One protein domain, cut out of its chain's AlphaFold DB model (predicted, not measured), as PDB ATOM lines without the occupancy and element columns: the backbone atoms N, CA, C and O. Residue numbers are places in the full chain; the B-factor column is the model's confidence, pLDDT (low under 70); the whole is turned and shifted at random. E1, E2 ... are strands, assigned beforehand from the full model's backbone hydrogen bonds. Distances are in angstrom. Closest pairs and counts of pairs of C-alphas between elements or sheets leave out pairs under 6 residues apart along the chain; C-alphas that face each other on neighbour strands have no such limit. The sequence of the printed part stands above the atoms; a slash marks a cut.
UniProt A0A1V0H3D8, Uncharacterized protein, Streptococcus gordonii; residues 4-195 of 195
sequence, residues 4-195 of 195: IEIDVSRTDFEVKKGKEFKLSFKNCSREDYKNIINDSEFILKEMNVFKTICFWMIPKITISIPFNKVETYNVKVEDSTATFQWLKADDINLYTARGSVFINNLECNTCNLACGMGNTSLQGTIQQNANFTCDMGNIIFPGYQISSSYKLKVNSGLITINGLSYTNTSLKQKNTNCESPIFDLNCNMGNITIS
ATOM      1  N   ILE A   4       5.513 -50.976  16.830       96.25
ATOM      2  CA  ILE A   4       4.091 -50.693  16.968       96.25
ATOM      3  C   ILE A   4       3.671 -49.783  15.821       96.25
ATOM      4  O   ILE A   4       4.283 -48.744  15.594       96.25
ATOM      5  N   GLU A   5       2.631 -50.172  15.094       97.69
ATOM      6  CA  GLU A   5       2.019 -49.374  14.043       97.69
ATOM      7  C   GLU A   5       0.536 -49.171  14.331       97.69
ATOM      8  O   GLU A   5      -0.213 -50.134  14.494       97.69
ATOM      9  N   ILE A   6       0.118 -47.911  14.391       97.44
ATOM     10  CA  ILE A   6      -1.264 -47.509  14.625       97.44
ATOM     11  C   ILE A   6      -1.638 -46.536  13.510       97.44
ATOM     12  O   ILE A   6      -1.106 -45.434  13.451       97.44
ATOM     13  N   ASP A   7      -2.531 -46.960  12.624       95.62
ATOM     14  CA  ASP A   7      -3.038 -46.172  11.502       95.62
ATOM     15  C   ASP A   7      -4.566 -46.158  11.581       95.62
ATOM     16  O   ASP A   7      -5.244 -47.095  11.150       95.62
ATOM     17  N   VAL A   8      -5.096 -45.144  12.261       90.25
ATOM     18  CA  VAL A   8      -6.532 -45.003  12.524       90.25
ATOM     19  C   VAL A   8      -6.958 -43.595  12.160       90.25
ATOM     20  O   VAL A   8      -6.368 -42.603  12.596       90.25
ATOM     21  N   SER A   9      -7.996 -43.505  11.338       87.94
ATOM     22  CA  SER A   9      -8.414 -42.246  10.745       87.94
ATOM     23  C   SER A   9      -9.541 -41.635  11.551       87.94
ATOM     24  O   SER A   9      -9.402 -40.505  11.997       87.94
ATOM     25  N   ARG A  10     -10.636 -42.363  11.780       89.12
ATOM     26  CA  ARG A  10     -11.891 -41.804  12.328       89.12
ATOM     27  C   ARG A  10     -12.274 -42.362  13.688       89.12
ATOM     28  O   ARG A  10     -13.403 -42.192  14.143       89.12
ATOM     29  N   THR A  11     -11.331 -43.045  14.313       91.88
ATOM     30  CA  THR A  11     -11.527 -43.725  15.582       91.88
ATOM     31  C   THR A  11     -10.634 -43.106  16.623       91.88
ATOM     32  O   THR A  11      -9.412 -43.147  16.494       91.88
ATOM     33  N   ASP A  12     -11.250 -42.573  17.673       95.44
ATOM     34  CA  ASP A  12     -10.492 -42.086  18.812       95.44
ATOM     35  C   ASP A  12      -9.761 -43.256  19.459       95.44
ATOM     36  O   ASP A  12     -10.325 -44.341  19.638       95.44
ATOM     37  N   PHE A  13      -8.516 -43.058  19.869       97.25
ATOM     38  CA  PHE A  13      -7.812 -44.104  20.593       97.25
ATOM     39  C   PHE A  13      -7.003 -43.586  21.768       97.25
ATOM     40  O   PHE A  13      -6.498 -42.470  21.791       97.25
ATOM     41  N   GLU A  14      -6.897 -44.439  22.779       98.00
ATOM     42  CA  GLU A  14      -6.156 -44.156  23.996       98.00
ATOM     43  C   GLU A  14      -5.156 -45.273  24.266       98.00
ATOM     44  O   GLU A  14      -5.551 -46.427  24.444       98.00
ATOM     45  N   VAL A  15      -3.872 -44.930  24.329       96.75
ATOM     46  CA  VAL A  15      -2.792 -45.837  24.714       96.75
ATOM     47  C   VAL A  15      -2.439 -45.608  26.176       96.75
ATOM     48  O   VAL A  15      -2.128 -44.490  26.596       96.75
ATOM     49  N   LYS A  16      -2.473 -46.686  26.961       94.88
ATOM     50  CA  LYS A  16      -2.186 -46.663  28.393       94.88
ATOM     51  C   LYS A  16      -1.273 -47.795  28.833       94.88
ATOM     52  O   LYS A  16      -1.167 -48.844  28.193       94.88
ATOM     53  N   LYS A  17      -0.680 -47.587  30.007       91.38
ATOM     54  CA  LYS A  17       0.085 -48.600  30.726       91.38
ATOM     55  C   LYS A  17      -0.793 -49.791  31.101       91.38
ATOM     56  O   LYS A  17      -1.823 -49.629  31.751       91.38
ATOM     57  N   GLY A  18      -0.339 -50.983  30.728       89.25
ATOM     58  CA  GLY A  18      -0.983 -52.257  31.019       89.25
ATOM     59  C   GLY A  18      -0.112 -53.222  31.810       89.25
ATOM     60  O   GLY A  18       1.112 -53.106  31.816       89.25
ATOM     61  N   LYS A  19      -0.748 -54.221  32.433       89.38
ATOM     62  CA  LYS A  19      -0.063 -55.458  32.859       89.38
ATOM     63  C   LYS A  19       0.131 -56.424  31.688       89.38
ATOM     64  O   LYS A  19       1.102 -57.163  31.647       89.38
ATOM     65  N   GLU A  20      -0.797 -56.380  30.742       90.25
ATOM     66  CA  GLU A  20      -0.850 -57.227  29.560       90.25
ATOM     67  C   GLU A  20      -1.285 -56.403  28.348       90.25
ATOM     68  O   GLU A  20      -1.807 -55.283  28.482       90.25
ATOM     69  N   PHE A  21      -1.075 -56.982  27.167       91.38
ATOM     70  CA  PHE A  21      -1.565 -56.403  25.932       91.38
ATOM     71  C   PHE A  21      -3.078 -56.612  25.833       91.38
ATOM     72  O   PHE A  21      -3.546 -57.749  25.812       91.38
ATOM     73  N   LYS A  22      -3.859 -55.531  25.769       93.94
ATOM     74  CA  LYS A  22      -5.324 -55.617  25.691       93.94
ATOM     75  C   LYS A  22      -5.901 -54.517  24.819       93.94
ATOM     76  O   LYS A  22      -5.481 -53.366  24.898       93.94
ATOM     77  N   LEU A  23      -6.917 -54.879  24.043       95.44
ATOM     78  CA  LEU A  23      -7.695 -53.960  23.222       95.44
ATOM     79  C   LEU A  23      -9.149 -53.973  23.680       95.44
ATOM     80  O   LEU A  23      -9.727 -55.037  23.894       95.44
ATOM     81  N   SER A  24      -9.727 -52.789  23.828       95.69
ATOM     82  CA  SER A  24     -11.145 -52.598  24.121       95.69
ATOM     83  C   SER A  24     -11.749 -51.705  23.053       95.69
ATOM     84  O   SER A  24     -11.200 -50.641  22.780       95.69
ATOM     85  N   PHE A  25     -12.878 -52.123  22.494       93.50
ATOM     86  CA  PHE A  25     -13.587 -51.410  21.436       93.50
ATOM     87  C   PHE A  25     -14.908 -50.883  21.992       93.50
ATOM     88  O   PHE A  25     -15.604 -51.588  22.725       93.50
ATOM     89  N   LYS A  26     -15.241 -49.635  21.675       92.56
ATOM     90  CA  LYS A  26     -16.512 -48.996  22.020       92.56
ATOM     91  C   LYS A  26     -17.081 -48.360  20.759       92.56
ATOM     92  O   LYS A  26     -16.361 -47.653  20.059       92.56
ATOM     93  N   ASN A  27     -18.363 -48.603  20.482       89.44
ATOM     94  CA  ASN A  27     -19.067 -48.111  19.288       89.44
ATOM     95  C   ASN A  27     -18.401 -48.510  17.950       89.44
ATOM     96  O   ASN A  27     -18.601 -47.855  16.935       89.44
ATOM     97  N   CYS A  28     -17.592 -49.568  17.962       88.06
ATOM     98  CA  CYS A  28     -16.968 -50.201  16.803       88.06
ATOM     99  C   CYS A  28     -16.689 -51.672  17.136       88.06
ATOM    100  O   CYS A  28     -16.690 -52.058  18.311       88.06
ATOM    101  N   SER A  29     -16.453 -52.489  16.114       87.56
ATOM    102  CA  SER A  29     -16.094 -53.897  16.254       87.56
ATOM    103  C   SER A  29     -14.605 -54.106  15.999       87.56
ATOM    104  O   SER A  29     -13.981 -53.389  15.223       87.56
ATOM    105  N   ARG A  30     -14.029 -55.153  16.598       89.75
ATOM    106  CA  ARG A  30     -12.654 -55.591  16.302       89.75
ATOM    107  C   ARG A  30     -12.457 -55.900  14.815       89.75
ATOM    108  O   ARG A  30     -11.358 -55.714  14.308       89.75
ATOM    109  N   GLU A  31     -13.507 -56.367  14.143       89.06
ATOM    110  CA  GLU A  31     -13.509 -56.740  12.723       89.06
ATOM    111  C   GLU A  31     -13.385 -55.535  11.778       89.06
ATOM    112  O   GLU A  31     -12.992 -55.701  10.624       89.06
ATOM    113  N   ASP A  32     -13.648 -54.318  12.268       88.25
ATOM    114  CA  ASP A  32     -13.473 -53.092  11.484       88.25
ATOM    115  C   ASP A  32     -11.984 -52.737  11.276       88.25
ATOM    116  O   ASP A  32     -11.660 -51.832  10.496       88.25
ATOM    117  N   TYR A  33     -11.077 -53.460  11.951       92.06
ATOM    118  CA  TYR A  33      -9.645 -53.187  11.998       92.06
ATOM    119  C   TYR A  33      -8.806 -54.419  11.654       92.06
ATOM    120  O   TYR A  33      -9.021 -55.526  12.154       92.06
ATOM    121  N   LYS A  34      -7.732 -54.193  10.898       93.94
ATOM    122  CA  LYS A  34      -6.613 -55.129  10.827       93.94
ATOM    123  C   LYS A  34      -5.868 -55.075  12.152       93.94
ATOM    124  O   LYS A  34      -5.349 -54.026  12.522       93.94
ATOM    125  N   ASN A  35      -5.792 -56.211  12.832       92.75
ATOM    126  CA  ASN A  35      -5.183 -56.319  14.148       92.75
ATOM    127  C   ASN A  35      -4.224 -57.510  14.203       92.75
ATOM    128  O   ASN A  35      -4.657 -58.658  14.306       92.75
ATOM    129  N   ILE A  36      -2.927 -57.223  14.118       93.00
ATOM    130  CA  ILE A  36      -1.850 -58.214  14.205       93.00
ATOM    131  C   ILE A  36      -1.092 -57.959  15.499       93.00
ATOM    132  O   ILE A  36      -0.617 -56.848  15.708       93.00
ATOM    133  N   ILE A  37      -0.961 -58.978  16.346       91.12
ATOM    134  CA  ILE A  37      -0.159 -58.925  17.572       91.12
ATOM    135  C   ILE A  37       0.673 -60.202  17.631       91.12
ATOM    136  O   ILE A  37       0.124 -61.302  17.597       91.12
ATOM    137  N   ASN A  38       1.989 -60.047  17.714       89.88
ATOM    138  CA  ASN A  38       2.939 -61.117  17.997       89.88
ATOM    139  C   ASN A  38       4.067 -60.578  18.898       89.88
ATOM    140  O   ASN A  38       4.042 -59.416  19.306       89.88
ATOM    141  N   ASP A  39       5.067 -61.402  19.201       85.50
ATOM    142  CA  ASP A  39       6.154 -61.038  20.126       85.50
ATOM    143  C   ASP A  39       6.990 -59.827  19.660       85.50
ATOM    144  O   ASP A  39       7.603 -59.115  20.466       85.50
ATOM    145  N   SER A  40       7.018 -59.570  18.350       90.62
ATOM    146  CA  SER A  40       7.849 -58.538  17.728       90.62
ATOM    147  C   SER A  40       7.071 -57.319  17.240       90.62
ATOM    148  O   SER A  40       7.611 -56.215  17.293       90.62
ATOM    149  N   GLU A  41       5.822 -57.485  16.814       93.56
ATOM    150  CA  GLU A  41       5.050 -56.437  16.155       93.56
ATOM    151  C   GLU A  41       3.616 -56.360  16.678       93.56
ATOM    152  O   GLU A  41       2.951 -57.376  16.901       93.56
ATOM    153  N   PHE A  42       3.121 -55.131  16.791       95.19
ATOM    154  CA  PHE A  42       1.699 -54.835  16.893       95.19
ATOM    155  C   PHE A  42       1.297 -53.881  15.767       95.19
ATOM    156  O   PHE A  42       1.902 -52.825  15.601       95.19
ATOM    157  N   ILE A  43       0.281 -54.256  14.992       96.25
ATOM    158  CA  ILE A  43      -0.258 -53.458  13.893       96.25
ATOM    159  C   ILE A  43      -1.765 -53.331  14.086       96.25
ATOM    160  O   ILE A  43      -2.479 -54.337  14.075       96.25
ATOM    161  N   LEU A  44      -2.239 -52.094  14.198       96.00
ATOM    162  CA  LEU A  44      -3.648 -51.729  14.199       96.00
ATOM    163  C   LEU A  44      -3.911 -50.778  13.036       96.00
ATOM    164  O   LEU A  44      -3.407 -49.658  13.039       96.00
ATOM    165  N   LYS A  45      -4.691 -51.223  12.047       94.88
ATOM    166  CA  LYS A  45      -5.096 -50.379  10.916       94.88
ATOM    167  C   LYS A  45      -6.593 -50.385  10.721       94.88
ATOM    168  O   LYS A  45      -7.208 -51.451  10.714       94.88
ATOM    169  N   GLU A  46      -7.162 -49.209  10.520       90.19
ATOM    170  CA  GLU A  46      -8.555 -49.054  10.125       90.19
ATOM    171  C   GLU A  46      -8.798 -49.671   8.737       90.19
ATOM    172  O   GLU A  46      -8.003 -49.474   7.820       90.19
ATOM    173  N   MET A  47      -9.872 -50.455   8.576       86.88
ATOM    174  CA  MET A  47     -10.235 -51.052   7.283       86.88
ATOM    175  C   MET A  47     -11.597 -50.574   6.784       86.88
ATOM    176  O   MET A  47     -11.693 -50.036   5.686       86.88
ATOM    177  N   ASN A  48     -12.660 -50.795   7.566       69.44
ATOM    178  CA  ASN A  48     -14.042 -50.738   7.065       69.44
ATOM    179  C   ASN A  48     -15.010 -49.964   7.977       69.44
ATOM    180  O   ASN A  48     -16.216 -50.207   7.938       69.44
ATOM    181  N   VAL A  49     -14.521 -49.015   8.780       60.56
ATOM    182  CA  VAL A  49     -15.316 -48.367   9.847       60.56
ATOM    183  C   VAL A  49     -16.566 -47.634   9.316       60.56
ATOM    184  O   VAL A  49     -17.537 -47.446  10.043       60.56
ATOM    185  N   PHE A  50     -16.638 -47.342   8.012       57.00
ATOM    186  CA  PHE A  50     -17.840 -46.825   7.344       57.00
ATOM    187  C   PHE A  50     -19.094 -47.716   7.439       57.00
ATOM    188  O   PHE A  50     -20.193 -47.192   7.281       57.00
ATOM    189  N   LYS A  51     -18.974 -49.031   7.681       52.59
ATOM    190  CA  LYS A  51     -20.147 -49.921   7.791       52.59
ATOM    191  C   LYS A  51     -20.835 -49.876   9.161       52.59
ATOM    192  O   LYS A  51     -21.993 -50.270   9.256       52.59
ATOM    193  N   THR A  52     -20.145 -49.381  10.189       50.09
ATOM    194  CA  THR A  52     -20.545 -49.551  11.599       50.09
ATOM    195  C   THR A  52     -20.779 -48.210  12.312       50.09
ATOM    196  O   THR A  52     -21.355 -48.181  13.401       50.09
ATOM    197  N   ILE A  53     -20.384 -47.078  11.710       53.62
ATOM    198  CA  ILE A  53     -20.600 -45.750  12.301       53.62
ATOM    199  C   ILE A  53     -22.082 -45.376  12.232       53.62
ATOM    200  O   ILE A  53     -22.609 -44.937  11.211       53.62
ATOM    201  N   CYS A  54     -22.738 -45.471  13.382       56.44
ATOM    202  CA  CYS A  54     -23.924 -44.682  13.663       56.44
ATOM    203  C   CYS A  54     -23.467 -43.233  13.906       56.44
ATOM    204  O   CYS A  54     -22.686 -42.997  14.825       56.44
ATOM    205  N   PHE A  55     -23.949 -42.269  13.107       58.22
ATOM    206  CA  PHE A  55     -23.535 -40.846  13.102       58.22
ATOM    207  C   PHE A  55     -23.576 -40.123  14.465       58.22
ATOM    208  O   PHE A  55     -23.101 -38.999  14.584       58.22
ATOM    209  N   TRP A  56     -24.150 -40.753  15.488       66.50
ATOM    210  CA  TRP A  56     -24.331 -40.210  16.832       66.50
ATOM    211  C   TRP A  56     -23.293 -40.709  17.845       66.50
ATOM    212  O   TRP A  56     -23.274 -40.241  18.982       66.50
ATOM    213  N   MET A  57     -22.438 -41.668  17.476       79.88
ATOM    214  CA  MET A  57     -21.477 -42.280  18.390       79.88
ATOM    215  C   MET A  57     -20.075 -42.300  17.793       79.88
ATOM    216  O   MET A  57     -19.844 -42.887  16.741       79.88
ATOM    217  N   ILE A  58     -19.123 -41.707  18.512       83.19
ATOM    218  CA  ILE A  58     -17.711 -41.716  18.123       83.19
ATOM    219  C   ILE A  58     -17.123 -43.097  18.474       83.19
ATOM    220  O   ILE A  58     -17.257 -43.530  19.632       83.19
ATOM    221  N   PRO A  59     -16.523 -43.822  17.510       91.00
ATOM    222  CA  PRO A  59     -15.832 -45.073  17.786       91.00
ATOM    223  C   PRO A  59     -14.572 -44.800  18.609       91.00
ATOM    224  O   PRO A  59     -13.826 -43.863  18.329       91.00
ATOM    225  N   LYS A  60     -14.346 -45.617  19.645       94.19
ATOM    226  CA  LYS A  60     -13.181 -45.499  20.528       94.19
ATOM    227  C   LYS A  60     -12.482 -46.839  20.734       94.19
ATOM    228  O   LYS A  60     -13.131 -47.841  21.043       94.19
ATOM    229  N   ILE A  61     -11.152 -46.825  20.672       96.19
ATOM    230  CA  ILE A  61     -10.284 -47.943  21.049       96.19
ATOM    231  C   ILE A  61      -9.468 -47.579  22.291       96.19
ATOM    232  O   ILE A  61      -8.915 -46.491  22.411       96.19
ATOM    233  N   THR A  62      -9.346 -48.505  23.234       97.56
ATOM    234  CA  THR A  62      -8.354 -48.406  24.311       97.56
ATOM    235  C   THR A  62      -7.328 -49.515  24.158       97.56
ATOM    236  O   THR A  62      -7.688 -50.692  24.140       97.56
ATOM    237  N   ILE A  63      -6.059 -49.123  24.080       96.31
ATOM    238  CA  ILE A  63      -4.893 -49.980  23.890       96.31
ATOM    239  C   ILE A  63      -4.092 -49.987  25.190       96.31
ATOM    240  O   ILE A  63      -3.584 -48.967  25.646       96.31
ATOM    241  N   SER A  64      -3.997 -51.150  25.812       94.88
ATOM    242  CA  SER A  64      -3.181 -51.397  26.996       94.88
ATOM    243  C   SER A  64      -1.915 -52.110  26.555       94.88
ATOM    244  O   SER A  64      -2.022 -53.173  25.948       94.88
ATOM    245  N   ILE A  65      -0.741 -51.548  26.851       91.12
ATOM    246  CA  ILE A  65       0.556 -52.107  26.442       91.12
ATOM    247  C   ILE A  65       1.389 -52.427  27.696       91.12
ATOM    248  O   ILE A  65       1.511 -51.561  28.574       91.12
ATOM    249  N   PRO A  66       1.942 -53.650  27.827       87.25
ATOM    250  CA  PRO A  66       2.837 -53.995  28.929       87.25
ATOM    251  C   PRO A  66       4.174 -53.251  28.806       87.25
ATOM    252  O   PRO A  66       4.592 -52.882  27.709       87.25
ATOM    253  N   PHE A  67       4.859 -53.033  29.932       70.06
ATOM    254  CA  PHE A  67       6.108 -52.254  30.001       70.06
ATOM    255  C   PHE A  67       7.286 -53.054  29.465       70.06
ATOM    256  O   PHE A  67       8.129 -53.530  30.216       70.06
ATOM    257  N   ASN A  68       7.335 -53.167  28.146       72.69
ATOM    258  CA  ASN A  68       8.436 -53.763  27.418       72.69
ATOM    259  C   ASN A  68       9.130 -52.668  26.611       72.69
ATOM    260  O   ASN A  68       8.490 -51.712  26.172       72.69
ATOM    261  N   LYS A  69      10.439 -52.819  26.381       81.75
ATOM    262  CA  LYS A  69      11.153 -51.956  25.437       81.75
ATOM    263  C   LYS A  69      10.463 -52.045  24.067       81.75
ATOM    264  O   LYS A  69      10.260 -53.156  23.555       81.75
ATOM    265  N   VAL A  70      10.086 -50.892  23.515       92.25
ATOM    266  CA  VAL A  70       9.615 -50.741  22.134       92.25
ATOM    267  C   VAL A  70      10.721 -50.053  21.347       92.25
ATOM    268  O   VAL A  70      11.243 -49.048  21.813       92.25
ATOM    269  N   GLU A  71      11.117 -50.593  20.197       96.06
ATOM    270  CA  GLU A  71      12.140 -49.935  19.369       96.06
ATOM    271  C   GLU A  71      11.503 -48.801  18.560       96.06
ATOM    272  O   GLU A  71      11.957 -47.668  18.657       96.06
ATOM    273  N   THR A  72      10.397 -49.061  17.852       97.56
ATOM    274  CA  THR A  72       9.761 -48.058  16.984       97.56
ATOM    275  C   THR A  72       8.246 -47.964  17.163       97.56
ATOM    276  O   THR A  72       7.544 -48.976  17.113       97.56
ATOM    277  N   TYR A  73       7.728 -46.737  17.266       97.31
ATOM    278  CA  TYR A  73       6.316 -46.424  17.019       97.31
ATOM    279  C   TYR A  73       6.136 -45.726  15.672       97.31
ATOM    280  O   TYR A  73       6.828 -44.760  15.371       97.31
ATOM    281  N   ASN A  74       5.145 -46.171  14.907       98.31
ATOM    282  CA  ASN A  74       4.629 -45.484  13.731       98.31
ATOM    283  C   ASN A  74       3.147 -45.203  13.965       98.31
ATOM    284  O   ASN A  74       2.339 -46.128  14.017       98.31
ATOM    285  N   VAL A  75       2.796 -43.939  14.150       98.19
ATOM    286  CA  VAL A  75       1.439 -43.528  14.499       98.19
ATOM    287  C   VAL A  75       0.941 -42.538  13.462       98.19
ATOM    288  O   VAL A  75       1.568 -41.509  13.220       98.19
ATOM    289  N   LYS A  76      -0.206 -42.845  12.866       97.94
ATOM    290  CA  LYS A  76      -0.914 -41.986  11.929       97.94
ATOM    291  C   LYS A  76      -2.305 -41.700  12.480       97.94
ATOM    292  O   LYS A  76      -3.064 -42.625  12.762       97.94
ATOM    293  N   VAL A  77      -2.611 -40.418  12.641       96.06
ATOM    294  CA  VAL A  77      -3.891 -39.921  13.149       96.06
ATOM    295  C   VAL A  77      -4.448 -38.954  12.125       96.06
ATOM    296  O   VAL A  77      -3.873 -37.889  11.902       96.06
ATOM    297  N   GLU A  78      -5.543 -39.321  11.464       93.88
ATOM    298  CA  GLU A  78      -6.079 -38.490  10.382       93.88
ATOM    299  C   GLU A  78      -7.184 -37.544  10.849       93.88
ATOM    300  O   GLU A  78      -6.942 -36.347  10.932       93.88
ATOM    301  N   ASP A  79      -8.363 -38.062  11.183       93.06
ATOM    302  CA  ASP A  79      -9.596 -37.326  11.503       93.06
ATOM    303  C   ASP A  79     -10.158 -37.739  12.879       93.06
ATOM    304  O   ASP A  79     -11.364 -37.923  13.050       93.06
ATOM    305  N   SER A  80      -9.278 -37.957  13.855       93.19
ATOM    306  CA  SER A  80      -9.629 -38.484  15.181       93.19
ATOM    307  C   SER A  80      -8.746 -37.908  16.285       93.19
ATOM    308  O   SER A  80      -7.820 -37.133  16.028       93.19
ATOM    309  N   THR A  81      -9.051 -38.269  17.530       97.12
ATOM    310  CA  THR A  81      -8.244 -37.926  18.698       97.12
ATOM    311  C   THR A  81      -7.454 -39.129  19.200       97.12
ATOM    312  O   THR A  81      -8.017 -40.176  19.518       97.12
ATOM    313  N   ALA A  82      -6.144 -38.958  19.353       98.25
ATOM    314  CA  ALA A  82      -5.261 -39.929  19.978       98.25
ATOM    315  C   ALA A  82      -4.724 -39.407  21.311       98.25
ATOM    316  O   ALA A  82      -4.149 -38.322  21.375       98.25
ATOM    317  N   THR A  83      -4.834 -40.213  22.363       98.56
ATOM    318  CA  THR A  83      -4.243 -39.906  23.670       98.56
ATOM    319  C   THR A  83      -3.259 -40.992  24.065       98.56
ATOM    320  O   THR A  83      -3.618 -42.157  24.199       98.56
ATOM    321  N   PHE A  84      -2.022 -40.609  24.331       97.81
ATOM    322  CA  PHE A  84      -1.000 -41.461  24.910       97.81
ATOM    323  C   PHE A  84      -0.766 -41.010  26.346       97.81
ATOM    324  O   PHE A  84      -0.153 -39.974  26.596       97.81
ATOM    325  N   GLN A  85      -1.227 -41.804  27.313       96.31
ATOM    326  CA  GLN A  85      -0.868 -41.563  28.714       96.31
ATOM    327  C   GLN A  85       0.644 -41.723  28.920       96.31
ATOM    328  O   GLN A  85       1.235 -41.061  29.768       96.31
ATOM    329  N   TRP A  86       1.253 -42.613  28.135       92.06
ATOM    330  CA  TRP A  86       2.683 -42.867  28.111       92.06
ATOM    331  C   TRP A  86       3.094 -43.404  26.740       92.06
ATOM    332  O   TRP A  86       2.407 -44.268  26.187       92.06
ATOM    333  N   LEU A  87       4.211 -42.910  26.208       94.56
ATOM    334  CA  LEU A  87       4.782 -43.326  24.933       94.56
ATOM    335  C   LEU A  87       6.310 -43.358  25.040       94.56
ATOM    336  O   LEU A  87       6.965 -42.318  25.004       94.56
ATOM    337  N   LYS A  88       6.875 -44.562  25.156       93.88
ATOM    338  CA  LYS A  88       8.325 -44.774  25.194       93.88
ATOM    339  C   LYS A  88       8.779 -45.703  24.093       93.88
ATOM    340  O   LYS A  88       8.266 -46.821  23.983       93.88
ATOM    341  N   ALA A  89       9.771 -45.256  23.339       95.81
ATOM    342  CA  ALA A  89      10.469 -46.063  22.354       95.81
ATOM    343  C   ALA A  89      11.827 -45.457  22.012       95.81
ATOM    344  O   ALA A  89      12.095 -44.322  22.384       95.81
ATOM    345  N   ASP A  90      12.675 -46.193  21.300       97.38
ATOM    346  CA  ASP A  90      13.903 -45.602  20.766       97.38
ATOM    347  C   ASP A  90      13.535 -44.540  19.705       97.38
ATOM    348  O   ASP A  90      13.932 -43.381  19.837       97.38
ATOM    349  N   ASP A  91      12.668 -44.895  18.751       98.31
ATOM    350  CA  ASP A  91      12.204 -44.018  17.671       98.31
ATOM    351  C   ASP A  91      10.675 -43.882  17.638       98.31
ATOM    352  O   ASP A  91       9.922 -44.857  17.733       98.31
ATOM    353  N   ILE A  92      10.193 -42.655  17.444       98.50
ATOM    354  CA  ILE A  92       8.769 -42.348  17.293       98.50
ATOM    355  C   ILE A  92       8.563 -41.569  16.000       98.50
ATOM    356  O   ILE A  92       9.134 -40.499  15.817       98.50
ATOM    357  N   ASN A  93       7.706 -42.091  15.128       98.62
ATOM    358  CA  ASN A  93       7.222 -41.416  13.932       98.62
ATOM    359  C   ASN A  93       5.728 -41.147  14.103       98.62
ATOM    360  O   ASN A  93       4.930 -42.083  14.168       98.62
ATOM    361  N   LEU A  94       5.358 -39.875  14.183       98.44
ATOM    362  CA  LEU A  94       3.987 -39.436  14.396       98.44
ATOM    363  C   LEU A  94       3.547 -38.510  13.263       98.44
ATOM    364  O   LEU A  94       4.182 -37.491  12.993       98.44
ATOM    365  N   TYR A  95       2.433 -38.854  12.626       98.38
ATOM    366  CA  TYR A  95       1.751 -38.001  11.667       98.38
ATOM    367  C   TYR A  95       0.341 -37.668  12.144       98.38
ATOM    368  O   TYR A  95      -0.467 -38.568  12.380       98.38
ATOM    369  N   THR A  96       0.039 -36.375  12.218       98.06
ATOM    370  CA  THR A  96      -1.278 -35.851  12.590       98.06
ATOM    371  C   THR A  96      -1.836 -35.052  11.419       98.06
ATOM    372  O   THR A  96      -1.330 -33.969  11.140       98.06
ATOM    373  N   ALA A  97      -2.866 -35.550  10.728       97.25
ATOM    374  CA  ALA A  97      -3.453 -34.859   9.579       97.25
ATOM    375  C   ALA A  97      -4.361 -33.704  10.025       97.25
ATOM    376  O   ALA A  97      -3.900 -32.574  10.083       97.25
ATOM    377  N   ARG A  98      -5.632 -33.957  10.351       96.75
ATOM    378  CA  ARG A  98      -6.631 -32.965  10.801       96.75
ATOM    379  C   ARG A  98      -7.057 -33.176  12.261       96.75
ATOM    380  O   ARG A  98      -7.668 -32.294  12.854       96.75
ATOM    381  N   GLY A  99      -6.734 -34.338  12.819       96.00
ATOM    382  CA  GLY A  99      -7.060 -34.761  14.172       96.00
ATOM    383  C   GLY A  99      -6.218 -34.101  15.262       96.00
ATOM    384  O   GLY A  99      -5.495 -33.129  15.032       96.00
ATOM    385  N   SER A 100      -6.319 -34.648  16.471       98.06
ATOM    386  CA  SER A 100      -5.569 -34.172  17.634       98.06
ATOM    387  C   SER A 100      -4.807 -35.301  18.308       98.06
ATOM    388  O   SER A 100      -5.336 -36.394  18.482       98.06
ATOM    389  N   VAL A 101      -3.572 -35.037  18.722       98.69
ATOM    390  CA  VAL A 101      -2.734 -36.000  19.440       98.69
ATOM    391  C   VAL A 101      -2.240 -35.386  20.738       98.69
ATOM    392  O   VAL A 101      -1.687 -34.290  20.737       98.69
ATOM    393  N   PHE A 102      -2.423 -36.105  21.840       98.62
ATOM    394  CA  PHE A 102      -1.977 -35.713  23.172       98.62
ATOM    395  C   PHE A 102      -1.064 -36.793  23.740       98.62
ATOM    396  O   PHE A 102      -1.485 -37.938  23.890       98.62
ATOM    397  N   ILE A 103       0.177 -36.446  24.065       98.31
ATOM    398  CA  ILE A 103       1.152 -37.354  24.672       98.31
ATOM    399  C   ILE A 103       1.550 -36.783  26.025       98.31
ATOM    400  O   ILE A 103       2.223 -35.761  26.096       98.31
ATOM    401  N   ASN A 104       1.142 -37.444  27.104       97.12
ATOM    402  CA  ASN A 104       1.348 -36.925  28.458       97.12
ATOM    403  C   ASN A 104       2.736 -37.256  29.017       97.12
ATOM    404  O   ASN A 104       3.231 -36.553  29.890       97.12
ATOM    405  N   ASN A 105       3.340 -38.352  28.558       95.06
ATOM    406  CA  ASN A 105       4.665 -38.767  28.997       95.06
ATOM    407  C   ASN A 105       5.409 -39.469  27.854       95.06
ATOM    408  O   ASN A 105       5.208 -40.658  27.598       95.06
ATOM    409  N   LEU A 106       6.221 -38.686  27.153       96.50
ATOM    410  CA  LEU A 106       7.099 -39.078  26.066       96.50
ATOM    411  C   LEU A 106       8.500 -39.394  26.604       96.50
ATOM    412  O   LEU A 106       9.108 -38.573  27.290       96.50
ATOM    413  N   GLU A 107       9.056 -40.539  26.227       95.88
ATOM    414  CA  GLU A 107      10.470 -40.859  26.446       95.88
ATOM    415  C   GLU A 107      11.041 -41.505  25.180       95.88
ATOM    416  O   GLU A 107      10.738 -42.664  24.890       95.88
ATOM    417  N   CYS A 108      11.869 -40.787  24.418       96.88
ATOM    418  CA  CYS A 108      12.491 -41.371  23.228       96.88
ATOM    419  C   CYS A 108      13.891 -40.857  22.913       96.88
ATOM    420  O   CYS A 108      14.314 -39.813  23.408       96.88
ATOM    421  N   ASN A 109      14.600 -41.573  22.036       97.19
ATOM    422  CA  ASN A 109      15.851 -41.077  21.469       97.19
ATOM    423  C   ASN A 109      15.554 -40.116  20.321       97.19
ATOM    424  O   ASN A 109      16.021 -38.976  20.345       97.19
ATOM    425  N   THR A 110      14.720 -40.551  19.374       98.06
ATOM    426  CA  THR A 110      14.344 -39.765  18.198       98.06
ATOM    427  C   THR A 110      12.833 -39.601  18.102       98.06
ATOM    428  O   THR A 110      12.086 -40.571  18.210       98.06
ATOM    429  N   CYS A 111      12.381 -38.376  17.838       98.38
ATOM    430  CA  CYS A 111      10.984 -38.079  17.539       98.38
ATOM    431  C   CYS A 111      10.873 -37.358  16.193       98.38
ATOM    432  O   CYS A 111      11.346 -36.232  16.041       98.38
ATOM    433  N   ASN A 112      10.220 -37.999  15.229       98.69
ATOM    434  CA  ASN A 112       9.833 -37.407  13.957       98.69
ATOM    435  C   ASN A 112       8.337 -37.112  14.005       98.69
ATOM    436  O   ASN A 112       7.517 -38.029  14.083       98.69
ATOM    437  N   LEU A 113       7.981 -35.834  13.955       98.56
ATOM    438  CA  LEU A 113       6.606 -35.371  14.056       98.56
ATOM    439  C   LEU A 113       6.254 -34.540  12.829       98.56
ATOM    440  O   LEU A 113       6.888 -33.521  12.562       98.56
ATOM    441  N   ALA A 114       5.204 -34.934  12.123       98.56
ATOM    442  CA  ALA A 114       4.625 -34.150  11.045       98.56
ATOM    443  C   ALA A 114       3.161 -33.833  11.369       98.56
ATOM    444  O   ALA A 114       2.343 -34.728  11.572       98.56
ATOM    445  N   CYS A 115       2.830 -32.548  11.424       98.38
ATOM    446  CA  CYS A 115       1.486 -32.064  11.691       98.38
ATOM    447  C   CYS A 115       0.964 -31.313  10.465       98.38
ATOM    448  O   CYS A 115       1.537 -30.302  10.074       98.38
ATOM    449  N   GLY A 116      -0.114 -31.826   9.871       98.31
ATOM    450  CA  GLY A 116      -0.831 -31.228   8.753       98.31
ATOM    451  C   GLY A 116      -1.625 -30.000   9.200       98.31
ATOM    452  O   GLY A 116      -1.066 -28.938   9.427       98.31
ATOM    453  N   MET A 117      -2.941 -30.143   9.331       97.94
ATOM    454  CA  MET A 117      -3.880 -29.112   9.801       97.94
ATOM    455  C   MET A 117      -4.338 -29.316  11.257       97.94
ATOM    456  O   MET A 117      -5.090 -28.501  11.784       97.94
ATOM    457  N   GLY A 118      -3.956 -30.434  11.874       97.38
ATOM    458  CA  GLY A 118      -4.395 -30.847  13.201       97.38
ATOM    459  C   GLY A 118      -3.611 -30.206  14.343       97.38
ATOM    460  O   GLY A 118      -2.944 -29.184  14.186       97.38
ATOM    461  N   ASN A 119      -3.672 -30.834  15.515       98.38
ATOM    462  CA  ASN A 119      -2.973 -30.367  16.711       98.38
ATOM    463  C   ASN A 119      -2.204 -31.516  17.359       98.38
ATOM    464  O   ASN A 119      -2.749 -32.595  17.555       98.38
ATOM    465  N   THR A 120      -0.947 -31.301  17.726       98.69
ATOM    466  CA  THR A 120      -0.168 -32.264  18.509       98.69
ATOM    467  C   THR A 120       0.407 -31.586  19.741       98.69
ATOM    468  O   THR A 120       1.128 -30.602  19.625       98.69
ATOM    469  N   SER A 121       0.104 -32.124  20.918       98.44
ATOM    470  CA  SER A 121       0.678 -31.710  22.194       98.44
ATOM    471  C   SER A 121       1.452 -32.873  22.801       98.44
ATOM    472  O   SER A 121       0.907 -33.971  22.927       98.44
ATOM    473  N   LEU A 122       2.712 -32.656  23.166       97.56
ATOM    474  CA  LEU A 122       3.563 -33.675  23.777       97.56
ATOM    475  C   LEU A 122       4.274 -33.145  25.020       97.56
ATOM    476  O   LEU A 122       4.768 -32.035  25.015       97.56
ATOM    477  N   GLN A 123       4.362 -33.946  26.074       97.81
ATOM    478  CA  GLN A 123       5.135 -33.675  27.288       97.81
ATOM    479  C   GLN A 123       6.102 -34.826  27.530       97.81
ATOM    480  O   GLN A 123       5.735 -35.980  27.318       97.81
ATOM    481  N   GLY A 124       7.318 -34.533  27.990       96.00
ATOM    482  CA  GLY A 124       8.341 -35.544  28.256       96.00
ATOM    483  C   GLY A 124       9.729 -35.159  27.747       96.00
ATOM    484  O   GLY A 124      10.093 -33.988  27.749       96.00
ATOM    485  N   THR A 125      10.518 -36.153  27.339       95.50
ATOM    486  CA  THR A 125      11.939 -35.996  26.998       95.50
ATOM    487  C   THR A 125      12.301 -36.656  25.669       95.50
ATOM    488  O   THR A 125      11.829 -37.745  25.338       95.50
ATOM    489  N   ILE A 126      13.178 -35.985  24.920       96.44
ATOM    490  CA  ILE A 126      13.815 -36.484  23.698       96.44
ATOM    491  C   ILE A 126      15.324 -36.418  23.923       96.44
ATOM    492  O   ILE A 126      15.832 -35.358  24.291       96.44
ATOM    493  N   GLN A 127      16.029 -37.537  23.742       95.19
ATOM    494  CA  GLN A 127      17.444 -37.650  24.115       95.19
ATOM    495  C   GLN A 127      18.410 -37.259  22.993       95.19
ATOM    496  O   GLN A 127      19.478 -36.729  23.283       95.19
ATOM    497  N   GLN A 128      18.068 -37.524  21.728       95.12
ATOM    498  CA  GLN A 128      18.997 -37.358  20.607       95.12
ATOM    499  C   GLN A 128      18.500 -36.370  19.558       95.12
ATOM    500  O   GLN A 128      19.165 -35.366  19.326       95.12
ATOM    501  N   ASN A 129      17.363 -36.639  18.912       95.94
ATOM    502  CA  ASN A 129      16.921 -35.850  17.759       95.94
ATOM    503  C   ASN A 129      15.411 -35.604  17.773       95.94
ATOM    504  O   ASN A 129      14.619 -36.519  17.999       95.94
ATOM    505  N   ALA A 130      15.011 -34.379  17.459       96.94
ATOM    506  CA  ALA A 130      13.620 -33.994  17.273       96.94
ATOM    507  C   ALA A 130      13.460 -33.321  15.907       96.94
ATOM    508  O   ALA A 130      14.019 -32.253  15.675       96.94
ATOM    509  N   ASN A 131      12.693 -33.937  15.009       98.06
ATOM    510  CA  ASN A 131      12.417 -33.406  13.675       98.06
ATOM    511  C   ASN A 131      10.933 -33.078  13.569       98.06
ATOM    512  O   ASN A 131      10.111 -33.978  13.377       98.06
ATOM    513  N   PHE A 132      10.574 -31.804  13.729       98.31
ATOM    514  CA  PHE A 132       9.177 -31.372  13.749       98.31
ATOM    515  C   PHE A 132       8.856 -30.557  12.503       98.31
ATOM    516  O   PHE A 132       9.462 -29.520  12.245       98.31
ATOM    517  N   THR A 133       7.868 -31.017  11.741       98.44
ATOM    518  CA  THR A 133       7.302 -30.292  10.605       98.44
ATOM    519  C   THR A 133       5.859 -29.932  10.903       98.44
ATOM    520  O   THR A 133       5.048 -30.804  11.201       98.44
ATOM    521  N   CYS A 134       5.534 -28.648  10.814       98.12
ATOM    522  CA  CYS A 134       4.179 -28.144  10.977       98.12
ATOM    523  C   CYS A 134       3.745 -27.443   9.693       98.12
ATOM    524  O   CYS A 134       4.352 -26.445   9.297       98.12
ATOM    525  N   ASP A 135       2.702 -27.967   9.054       97.81
ATOM    526  CA  ASP A 135       2.123 -27.384   7.855       97.81
ATOM    527  C   ASP A 135       1.203 -26.227   8.227       97.81
ATOM    528  O   ASP A 135       1.654 -25.091   8.254       97.81
ATOM    529  N   MET A 136      -0.061 -26.489   8.546       97.88
ATOM    530  CA  MET A 136      -1.072 -25.476   8.888       97.88
ATOM    531  C   MET A 136      -1.584 -25.589  10.332       97.88
ATOM    532  O   MET A 136      -2.338 -24.731  10.780       97.88
ATOM    533  N   GLY A 137      -1.226 -26.667  11.029       97.94
ATOM    534  CA  GLY A 137      -1.710 -27.015  12.358       97.94
ATOM    535  C   GLY A 137      -0.890 -26.411  13.493       97.94
ATOM    536  O   GLY A 137      -0.284 -25.346  13.364       97.94
ATOM    537  N   ASN A 138      -0.860 -27.115  14.625       98.50
ATOM    538  CA  ASN A 138      -0.099 -26.701  15.801       98.50
ATOM    539  C   ASN A 138       0.666 -27.869  16.424       98.50
ATOM    540  O   ASN A 138       0.113 -28.948  16.634       98.50
ATOM    541  N   ILE A 139       1.921 -27.619  16.784       98.69
ATOM    542  CA  ILE A 139       2.744 -28.505  17.608       98.69
ATOM    543  C   ILE A 139       3.078 -27.763  18.901       98.69
ATOM    544  O   ILE A 139       3.601 -26.652  18.853       98.69
ATOM    545  N   ILE A 140       2.793 -28.367  20.053       98.38
ATOM    546  CA  ILE A 140       3.065 -27.790  21.372       98.38
ATOM    547  C   ILE A 140       3.858 -28.807  22.195       98.38
ATOM    548  O   ILE A 140       3.426 -29.946  22.363       98.38
ATOM    549  N   PHE A 141       5.004 -28.397  22.724       97.88
ATOM    550  CA  PHE A 141       5.832 -29.200  23.615       97.88
ATOM    551  C   PHE A 141       6.070 -28.445  24.931       97.88
ATOM    552  O   PHE A 141       7.124 -27.826  25.100       97.88
ATOM    553  N   PRO A 142       5.079 -28.436  25.847       95.12
ATOM    554  CA  PRO A 142       5.214 -27.716  27.098       95.12
ATOM    555  C   PRO A 142       6.148 -28.433  28.085       95.12
ATOM    556  O   PRO A 142       6.238 -29.662  28.105       95.12
ATOM    557  N   GLY A 143       6.801 -27.657  28.948       89.94
ATOM    558  CA  GLY A 143       7.739 -28.118  29.969       89.94
ATOM    559  C   GLY A 143       9.109 -28.530  29.427       89.94
ATOM    560  O   GLY A 143       9.901 -29.096  30.180       89.94
ATOM    561  N   TYR A 144       9.393 -28.273  28.147       91.31
ATOM    562  CA  TYR A 144      10.670 -28.599  27.521       91.31
ATOM    563  C   TYR A 144      11.456 -27.332  27.202       91.31
ATOM    564  O   TYR A 144      10.953 -26.425  26.546       91.31
ATOM    565  N   GLN A 145      12.720 -27.300  27.621       88.12
ATOM    566  CA  GLN A 145      13.625 -26.179  27.386       88.12
ATOM    567  C   GLN A 145      14.759 -26.623  26.466       88.12
ATOM    568  O   GLN A 145      15.555 -27.494  26.822       88.12
ATOM    569  N   ILE A 146      14.841 -26.026  25.275       85.31
ATOM    570  CA  ILE A 146      15.934 -26.316  24.339       85.31
ATOM    571  C   ILE A 146      17.182 -25.573  24.819       85.31
ATOM    572  O   ILE A 146      17.176 -24.347  24.902       85.31
ATOM    573  N   SER A 147      18.247 -26.309  25.140       78.00
ATOM    574  CA  SER A 147      19.463 -25.756  25.747       78.00
ATOM    575  C   SER A 147      20.417 -25.107  24.742       78.00
ATOM    576  O   SER A 147      20.921 -24.018  25.013       78.00
ATOM    577  N   SER A 148      20.696 -25.749  23.600       69.62
ATOM    578  CA  SER A 148      21.748 -25.260  22.692       69.62
ATOM    579  C   SER A 148      21.565 -25.597  21.207       69.62
ATOM    580  O   SER A 148      21.753 -24.708  20.378       69.62
ATOM    581  N   SER A 149      21.191 -26.826  20.835       86.44
ATOM    582  CA  SER A 149      21.234 -27.260  19.428       86.44
ATOM    583  C   SER A 149      19.878 -27.236  18.719       86.44
ATOM    584  O   SER A 149      19.059 -28.142  18.882       86.44
ATOM    585  N   TYR A 150      19.663 -26.250  17.847       89.00
ATOM    586  CA  TYR A 150      18.490 -26.205  16.977       89.00
ATOM    587  C   TYR A 150      18.755 -25.586  15.597       89.00
ATOM    588  O   TYR A 150      19.640 -24.750  15.388       89.00
ATOM    589  N   LYS A 151      17.924 -25.985  14.638       91.38
ATOM    590  CA  LYS A 151      17.848 -25.456  13.280       91.38
ATOM    591  C   LYS A 151      16.401 -25.095  12.980       91.38
ATOM    592  O   LYS A 151      15.516 -25.931  13.119       91.38
ATOM    593  N   LEU A 152      16.182 -23.854  12.551       91.62
ATOM    594  CA  LEU A 152      14.844 -23.332  12.277       91.62
ATOM    595  C   LEU A 152      14.660 -23.026  10.794       91.62
ATOM    596  O   LEU A 152      15.518 -22.409  10.151       91.62
ATOM    597  N   LYS A 153      13.498 -23.399  10.262       93.25
ATOM    598  CA  LYS A 153      12.990 -22.937   8.972       93.25
ATOM    599  C   LYS A 153      11.542 -22.496   9.148       93.25
ATOM    600  O   LYS A 153      10.696 -23.303   9.508       93.25
ATOM    601  N   VAL A 154      11.264 -21.226   8.870       92.75
ATOM    602  CA  VAL A 154       9.912 -20.659   8.942       92.75
ATOM    603  C   VAL A 154       9.561 -20.034   7.600       92.75
ATOM    604  O   VAL A 154      10.330 -19.217   7.096       92.75
ATOM    605  N   ASN A 155       8.423 -20.415   7.014       91.75
ATOM    606  CA  ASN A 155       7.959 -19.846   5.742       91.75
ATOM    607  C   ASN A 155       6.923 -18.727   5.951       91.75
ATOM    608  O   ASN A 155       7.112 -17.605   5.495       91.75
ATOM    609  N   SER A 156       5.812 -19.008   6.622       93.69
ATOM    610  CA  SER A 156       4.707 -18.069   6.891       93.69
ATOM    611  C   SER A 156       4.052 -18.277   8.262       93.69
ATOM    612  O   SER A 156       3.182 -17.495   8.627       93.69
ATOM    613  N   GLY A 157       4.452 -19.312   9.003       94.44
ATOM    614  CA  GLY A 157       3.995 -19.591  10.361       94.44
ATOM    615  C   GLY A 157       4.876 -18.959  11.438       94.44
ATOM    616  O   GLY A 157       5.579 -17.971  11.200       94.44
ATOM    617  N   LEU A 158       4.857 -19.568  12.622       96.25
ATOM    618  CA  LEU A 158       5.585 -19.113  13.807       96.25
ATOM    619  C   LEU A 158       6.235 -20.291  14.542       96.25
ATOM    620  O   LEU A 158       5.602 -21.318  14.787       96.25
ATOM    621  N   ILE A 159       7.495 -20.120  14.941       96.75
ATOM    622  CA  ILE A 159       8.159 -21.013  15.896       96.75
ATOM    623  C   ILE A 159       8.457 -20.225  17.169       96.75
ATOM    624  O   ILE A 159       9.067 -19.163  17.095       96.75
ATOM    625  N   THR A 160       8.083 -20.756  18.328       95.38
ATOM    626  CA  THR A 160       8.398 -20.189  19.642       95.38
ATOM    627  C   THR A 160       9.228 -21.182  20.443       95.38
ATOM    628  O   THR A 160       8.787 -22.307  20.667       95.38
ATOM    629  N   ILE A 161      10.417 -20.775  20.890       93.56
ATOM    630  CA  ILE A 161      11.330 -21.596  21.702       93.56
ATOM    631  C   ILE A 161      11.703 -20.816  22.951       93.56
ATOM    632  O   ILE A 161      12.223 -19.707  22.844       93.56
ATOM    633  N   ASN A 162      11.457 -21.389  24.127       93.00
ATOM    634  CA  ASN A 162      11.791 -20.793  25.424       93.00
ATOM    635  C   ASN A 162      11.297 -19.328  25.544       93.00
ATOM    636  O   ASN A 162      11.983 -18.461  26.082       93.00
ATOM    637  N   GLY A 163      10.122 -19.030  24.974       91.00
ATOM    638  CA  GLY A 163       9.525 -17.686  24.938       91.00
ATOM    639  C   GLY A 163      10.007 -16.760  23.811       91.00
ATOM    640  O   GLY A 163       9.410 -15.707  23.604       91.00
ATOM    641  N   LEU A 164      11.032 -17.138  23.041       91.69
ATOM    642  CA  LEU A 164      11.515 -16.381  21.883       91.69
ATOM    643  C   LEU A 164      10.773 -16.798  20.612       91.69
ATOM    644  O   LEU A 164      10.679 -17.983  20.307       91.69
ATOM    645  N   SER A 165      10.258 -15.818  19.871       93.75
ATOM    646  CA  SER A 165       9.458 -16.015  18.657       93.75
ATOM    647  C   SER A 165      10.277 -15.810  17.382       93.75
ATOM    648  O   SER A 165      11.016 -14.833  17.264       93.75
ATOM    649  N   TYR A 166      10.085 -16.699  16.409       92.75
ATOM    650  CA  TYR A 166      10.779 -16.727  15.125       92.75
ATOM    651  C   TYR A 166       9.777 -16.814  13.970       92.75
ATOM    652  O   TYR A 166       8.945 -17.721  13.910       92.75
ATOM    653  N   THR A 167       9.891 -15.889  13.023       92.75
ATOM    654  CA  THR A 167       9.076 -15.800  11.805       92.75
ATOM    655  C   THR A 167       9.965 -15.925  10.565       92.75
ATOM    656  O   THR A 167      11.170 -16.150  10.661       92.75
ATOM    657  N   ASN A 168       9.399 -15.767   9.370       86.94
ATOM    658  CA  ASN A 168      10.155 -15.846   8.115       86.94
ATOM    659  C   ASN A 168      11.171 -14.710   7.897       86.94
ATOM    660  O   ASN A 168      12.094 -14.863   7.098       86.94
ATOM    661  N   THR A 169      11.011 -13.582   8.594       81.69
ATOM    662  CA  THR A 169      11.966 -12.467   8.591       81.69
ATOM    663  C   THR A 169      13.048 -12.634   9.648       81.69
ATOM    664  O   THR A 169      14.072 -11.952   9.590       81.69
ATOM    665  N   SER A 170      12.866 -13.554  10.600       75.25
ATOM    666  CA  SER A 170      13.961 -13.989  11.453       75.25
ATOM    667  C   SER A 170      15.006 -14.654  10.560       75.25
ATOM    668  O   SER A 170      14.701 -15.603   9.837       75.25
ATOM    669  N   LEU A 171      16.244 -14.143  10.574       60.12
ATOM    670  CA  LEU A 171      17.377 -14.786   9.900       60.12
ATOM    671  C   LEU A 171      17.344 -16.285  10.209       60.12
ATOM    672  O   LEU A 171      17.097 -16.641  11.360       60.12
ATOM    673  N   LYS A 172      17.584 -17.156   9.215       62.25
ATOM    674  CA  LYS A 172      17.680 -18.607   9.448       62.25
ATOM    675  C   LYS A 172      18.637 -18.850  10.611       62.25
ATOM    676  O   LYS A 172      19.846 -18.688  10.453       62.25
ATOM    677  N   GLN A 173      18.093 -19.200  11.773       65.00
ATOM    678  CA  GLN A 173      18.896 -19.399  12.965       65.00
ATOM    679  C   GLN A 173      19.302 -20.860  13.029       65.00
ATOM    680  O   GLN A 173      18.475 -21.776  13.047       65.00
ATOM    681  N   LYS A 174      20.613 -21.053  13.006       62.69
ATOM    682  CA  LYS A 174      21.262 -22.317  13.285       62.69
ATOM    683  C   LYS A 174      22.128 -22.072  14.508       62.69
ATOM    684  O   LYS A 174      23.132 -21.373  14.403       62.69
ATOM    685  N   ASN A 175      21.728 -22.630  15.641       67.06
ATOM    686  CA  ASN A 175      22.607 -22.759  16.789       67.06
ATOM    687  C   ASN A 175      22.993 -24.231  16.863       67.06
ATOM    688  O   ASN A 175      22.157 -25.078  17.153       67.06
ATOM    689  N   THR A 176      24.218 -24.570  16.470       62.31
ATOM    690  CA  THR A 176      24.691 -25.957  16.514       62.31
ATOM    691  C   THR A 176      26.011 -26.005  17.243       62.31
ATOM    692  O   THR A 176      27.065 -25.940  16.615       62.31
ATOM    693  N   ASN A 177      25.935 -26.202  18.556       66.50
ATOM    694  CA  ASN A 177      27.059 -26.745  19.315       66.50
ATOM    695  C   ASN A 177      27.243 -28.252  19.035       66.50
ATOM    696  O   ASN A 177      28.190 -28.854  19.525       66.50
ATOM    697  N   CYS A 178      26.350 -28.858  18.232       66.62
ATOM    698  CA  CYS A 178      26.294 -30.290  17.909       66.62
ATOM    699  C   CYS A 178      26.074 -31.193  19.135       66.62
ATOM    700  O   CYS A 178      26.266 -32.402  19.057       66.62
ATOM    701  N   GLU A 179      25.635 -30.613  20.249       80.38
ATOM    702  CA  GLU A 179      25.236 -31.337  21.450       80.38
ATOM    703  C   GLU A 179      23.805 -31.844  21.288       80.38
ATOM    704  O   GLU A 179      22.923 -31.094  20.865       80.38
ATOM    705  N   SER A 180      23.570 -33.112  21.616       82.88
ATOM    706  CA  SER A 180      22.219 -33.657  21.687       82.88
ATOM    707  C   SER A 180      21.467 -33.098  22.903       82.88
ATOM    708  O   SER A 180      22.079 -32.901  23.955       82.88
ATOM    709  N   PRO A 181      20.144 -32.907  22.802       87.38
ATOM    710  CA  PRO A 181      19.305 -33.191  21.640       87.38
ATOM    711  C   PRO A 181      19.343 -32.092  20.565       87.38
ATOM    712  O   PRO A 181      19.376 -30.904  20.875       87.38
ATOM    713  N   ILE A 182      19.296 -32.499  19.294       91.94
ATOM    714  CA  ILE A 182      19.250 -31.592  18.140       91.94
ATOM    715  C   ILE A 182      17.803 -31.451  17.664       91.94
ATOM    716  O   ILE A 182      17.160 -32.441  17.313       91.94
ATOM    717  N   PHE A 183      17.309 -30.214  17.609       94.25
ATOM    718  CA  PHE A 183      15.969 -29.895  17.112       94.25
ATOM    719  C   PHE A 183      16.022 -29.331  15.684       94.25
ATOM    720  O   PHE A 183      16.537 -28.234  15.479       94.25
ATOM    721  N   ASP A 184      15.469 -30.035  14.693       95.12
ATOM    722  CA  ASP A 184      15.197 -29.496  13.350       95.12
ATOM    723  C   ASP A 184      13.703 -29.162  13.246       95.12
ATOM    724  O   ASP A 184      12.842 -30.046  13.233       95.12
ATOM    725  N   LEU A 185      13.391 -27.866  13.238       95.94
ATOM    726  CA  LEU A 185      12.029 -27.346  13.287       95.94
ATOM    727  C   LEU A 185      11.699 -26.634  11.976       95.94
ATOM    728  O   LEU A 185      12.296 -25.611  11.630       95.94
ATOM    729  N   ASN A 186      10.708 -27.160  11.263       96.56
ATOM    730  CA  ASN A 186      10.225 -26.615  10.005       96.56
ATOM    731  C   ASN A 186       8.748 -26.229  10.128       96.56
ATOM    732  O   ASN A 186       7.880 -27.084  10.277       96.56
ATOM    733  N   CYS A 187       8.454 -24.938  10.044       96.69
ATOM    734  CA  CYS A 187       7.103 -24.410  10.142       96.69
ATOM    735  C   CYS A 187       6.709 -23.711   8.838       96.69
ATOM    736  O   CYS A 187       7.299 -22.699   8.445       96.69
ATOM    737  N   ASN A 188       5.699 -24.252   8.156       95.56
ATOM    738  CA  ASN A 188       5.187 -23.684   6.919       95.56
ATOM    739  C   ASN A 188       4.227 -22.529   7.217       95.56
ATOM    740  O   ASN A 188       4.618 -21.388   7.031       95.56
ATOM    741  N   MET A 189       3.012 -22.794   7.687       96.50
ATOM    742  CA  MET A 189       1.960 -21.796   7.952       96.50
ATOM    743  C   MET A 189       1.387 -21.865   9.377       96.50
ATOM    744  O   MET A 189       0.759 -20.907   9.814       96.50
ATOM    745  N   GLY A 190       1.560 -22.991  10.070       96.75
ATOM    746  CA  GLY A 190       1.037 -23.236  11.410       96.75
ATOM    747  C   GLY A 190       1.917 -22.669  12.521       96.75
ATOM    748  O   GLY A 190       2.619 -21.673  12.341       96.75
ATOM    749  N   ASN A 191       1.902 -23.336  13.677       98.12
ATOM    750  CA  ASN A 191       2.709 -22.947  14.833       98.12
ATOM    751  C   ASN A 191       3.473 -24.133  15.432       98.12
ATOM    752  O   ASN A 191       2.956 -25.251  15.499       98.12
ATOM    753  N   ILE A 192       4.696 -23.882  15.901       98.25
ATOM    754  CA  ILE A 192       5.459 -24.801  16.754       98.25
ATOM    755  C   ILE A 192       5.851 -24.045  18.022       98.25
ATOM    756  O   ILE A 192       6.558 -23.048  17.936       98.25
ATOM    757  N   THR A 193       5.442 -24.527  19.190       98.06
ATOM    758  CA  THR A 193       5.767 -23.913  20.484       98.06
ATOM    759  C   THR A 193       6.457 -24.925  21.386       98.06
ATOM    760  O   THR A 193       5.909 -25.992  21.642       98.06
ATOM    761  N   ILE A 194       7.641 -24.583  21.888       96.56
ATOM    762  CA  ILE A 194       8.439 -25.394  22.813       96.56
ATOM    763  C   ILE A 194       8.825 -24.495  23.994       96.56
ATOM    764  O   ILE A 194       9.522 -23.494  23.802       96.56
ATOM    765  N   SER A 195       8.306 -24.789  25.190       91.19
ATOM    766  CA  SER A 195       8.435 -23.921  26.377       91.19
ATOM    767  C   SER A 195       8.174 -24.661  27.674       91.19
ATOM    768  O   SER A 195       7.106 -25.301  27.726       91.19
TER     769      SER A 195
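AT A GLANCE: This is residues 4 to 195 of the 195 residues of an uncharacterized protein of Streptococcus gordonii (UniProt A0A1V0H3D8). The chain is wound in stacked turns, a flattened solenoid with two walls: E4, E5, E1, E7, E16 and E13 lie in one, E3, E6, E2, E8, E12, E17, E14 and E15 in the other, and the bent E10 and E11 run through both. The turns stack along the longest axis, with E3 and E4 at one end and E13 and E15 at the other. The printed part has 192 residues, no named helix and 17 strands, E1 to E17 in order, making an all-strand domain with one branched, mixed, mostly parallel sheet. It is compact, with a radius of gyration of the C-alphas of 17.5 A and spans of 52 by 36 by 21 A.

IN THESE COORDINATES: E1, residues 4 to 8, begins at C-alpha 4 (4.091, -50.693, 16.968). E2 is 12 to 18 (18.5 A long), E3 22 to 26, E4 33 to 37, E5 41 to 46 (16.6 A), E6 60 to 66 (20.0 A), E7 72 to 77 and E8 81 to 84. E9, 87 to 96, bends by 126 degrees at residue 90; E10, 100 to 115, by 165 degrees at residue 106; E11, 119 to 134, by 166 degrees at residue 124. E12 is 138 to 141, E13 150 to 154, E14 158 to 161, E15 164 to 166 and E16 182 to 187. E17, 191 to 194, ends at C-alpha 194 (8.439, -25.394, 22.813).

HOW THE PARTS SIT: E1 has E5 on one side (N 5 to O 42, 2.8 A) and E7 on the other (N 4 to O 72, 2.9 A), both parallel. E2 is parallel to E6 (N 14 to O 61, 2.9 A) and E8 (N 13 to O 81, 2.9 A). Edge strands E3 and E4 are antiparallel to E6 (N 24 to O 62, 2.9 A) and E5 (N 34 to O 45, 2.8 A); E4 and E5 form a hairpin. E9 is parallel to E7 (N 73 to O 91, 2.9 A). E10 has E8 (N 82 to O 100, 2.8 A) and E9 (N 92 to O 110, 2.9 A) on one side and E11 (N 101 to O 119, 2.8 A) on the other. E11 has E10 on one side and, on the other side, E12 (N 120 to O 138, 2.8 A) and E16 (N 130 to O 182, 2.9 A), both parallel to it. E13 is parallel to E16 (N 151 to O 183, 2.8 A). E17 is parallel to E12 (N 139 to O 191, 2.9 A) and E14 (N 192 to O 158, 2.9 A). E14 and E15 form a hairpin (N 161 to O 164, 2.9 A).

THE WHOLE: The C-alphas farthest apart, of Cys 54 and Asn 177, are 54.3 A apart. The printed part has no cut. The links E5 to E6 and E15 to E16 are long. Confidence is under 70 at residues 48 to 56, 148 and 171 to 178.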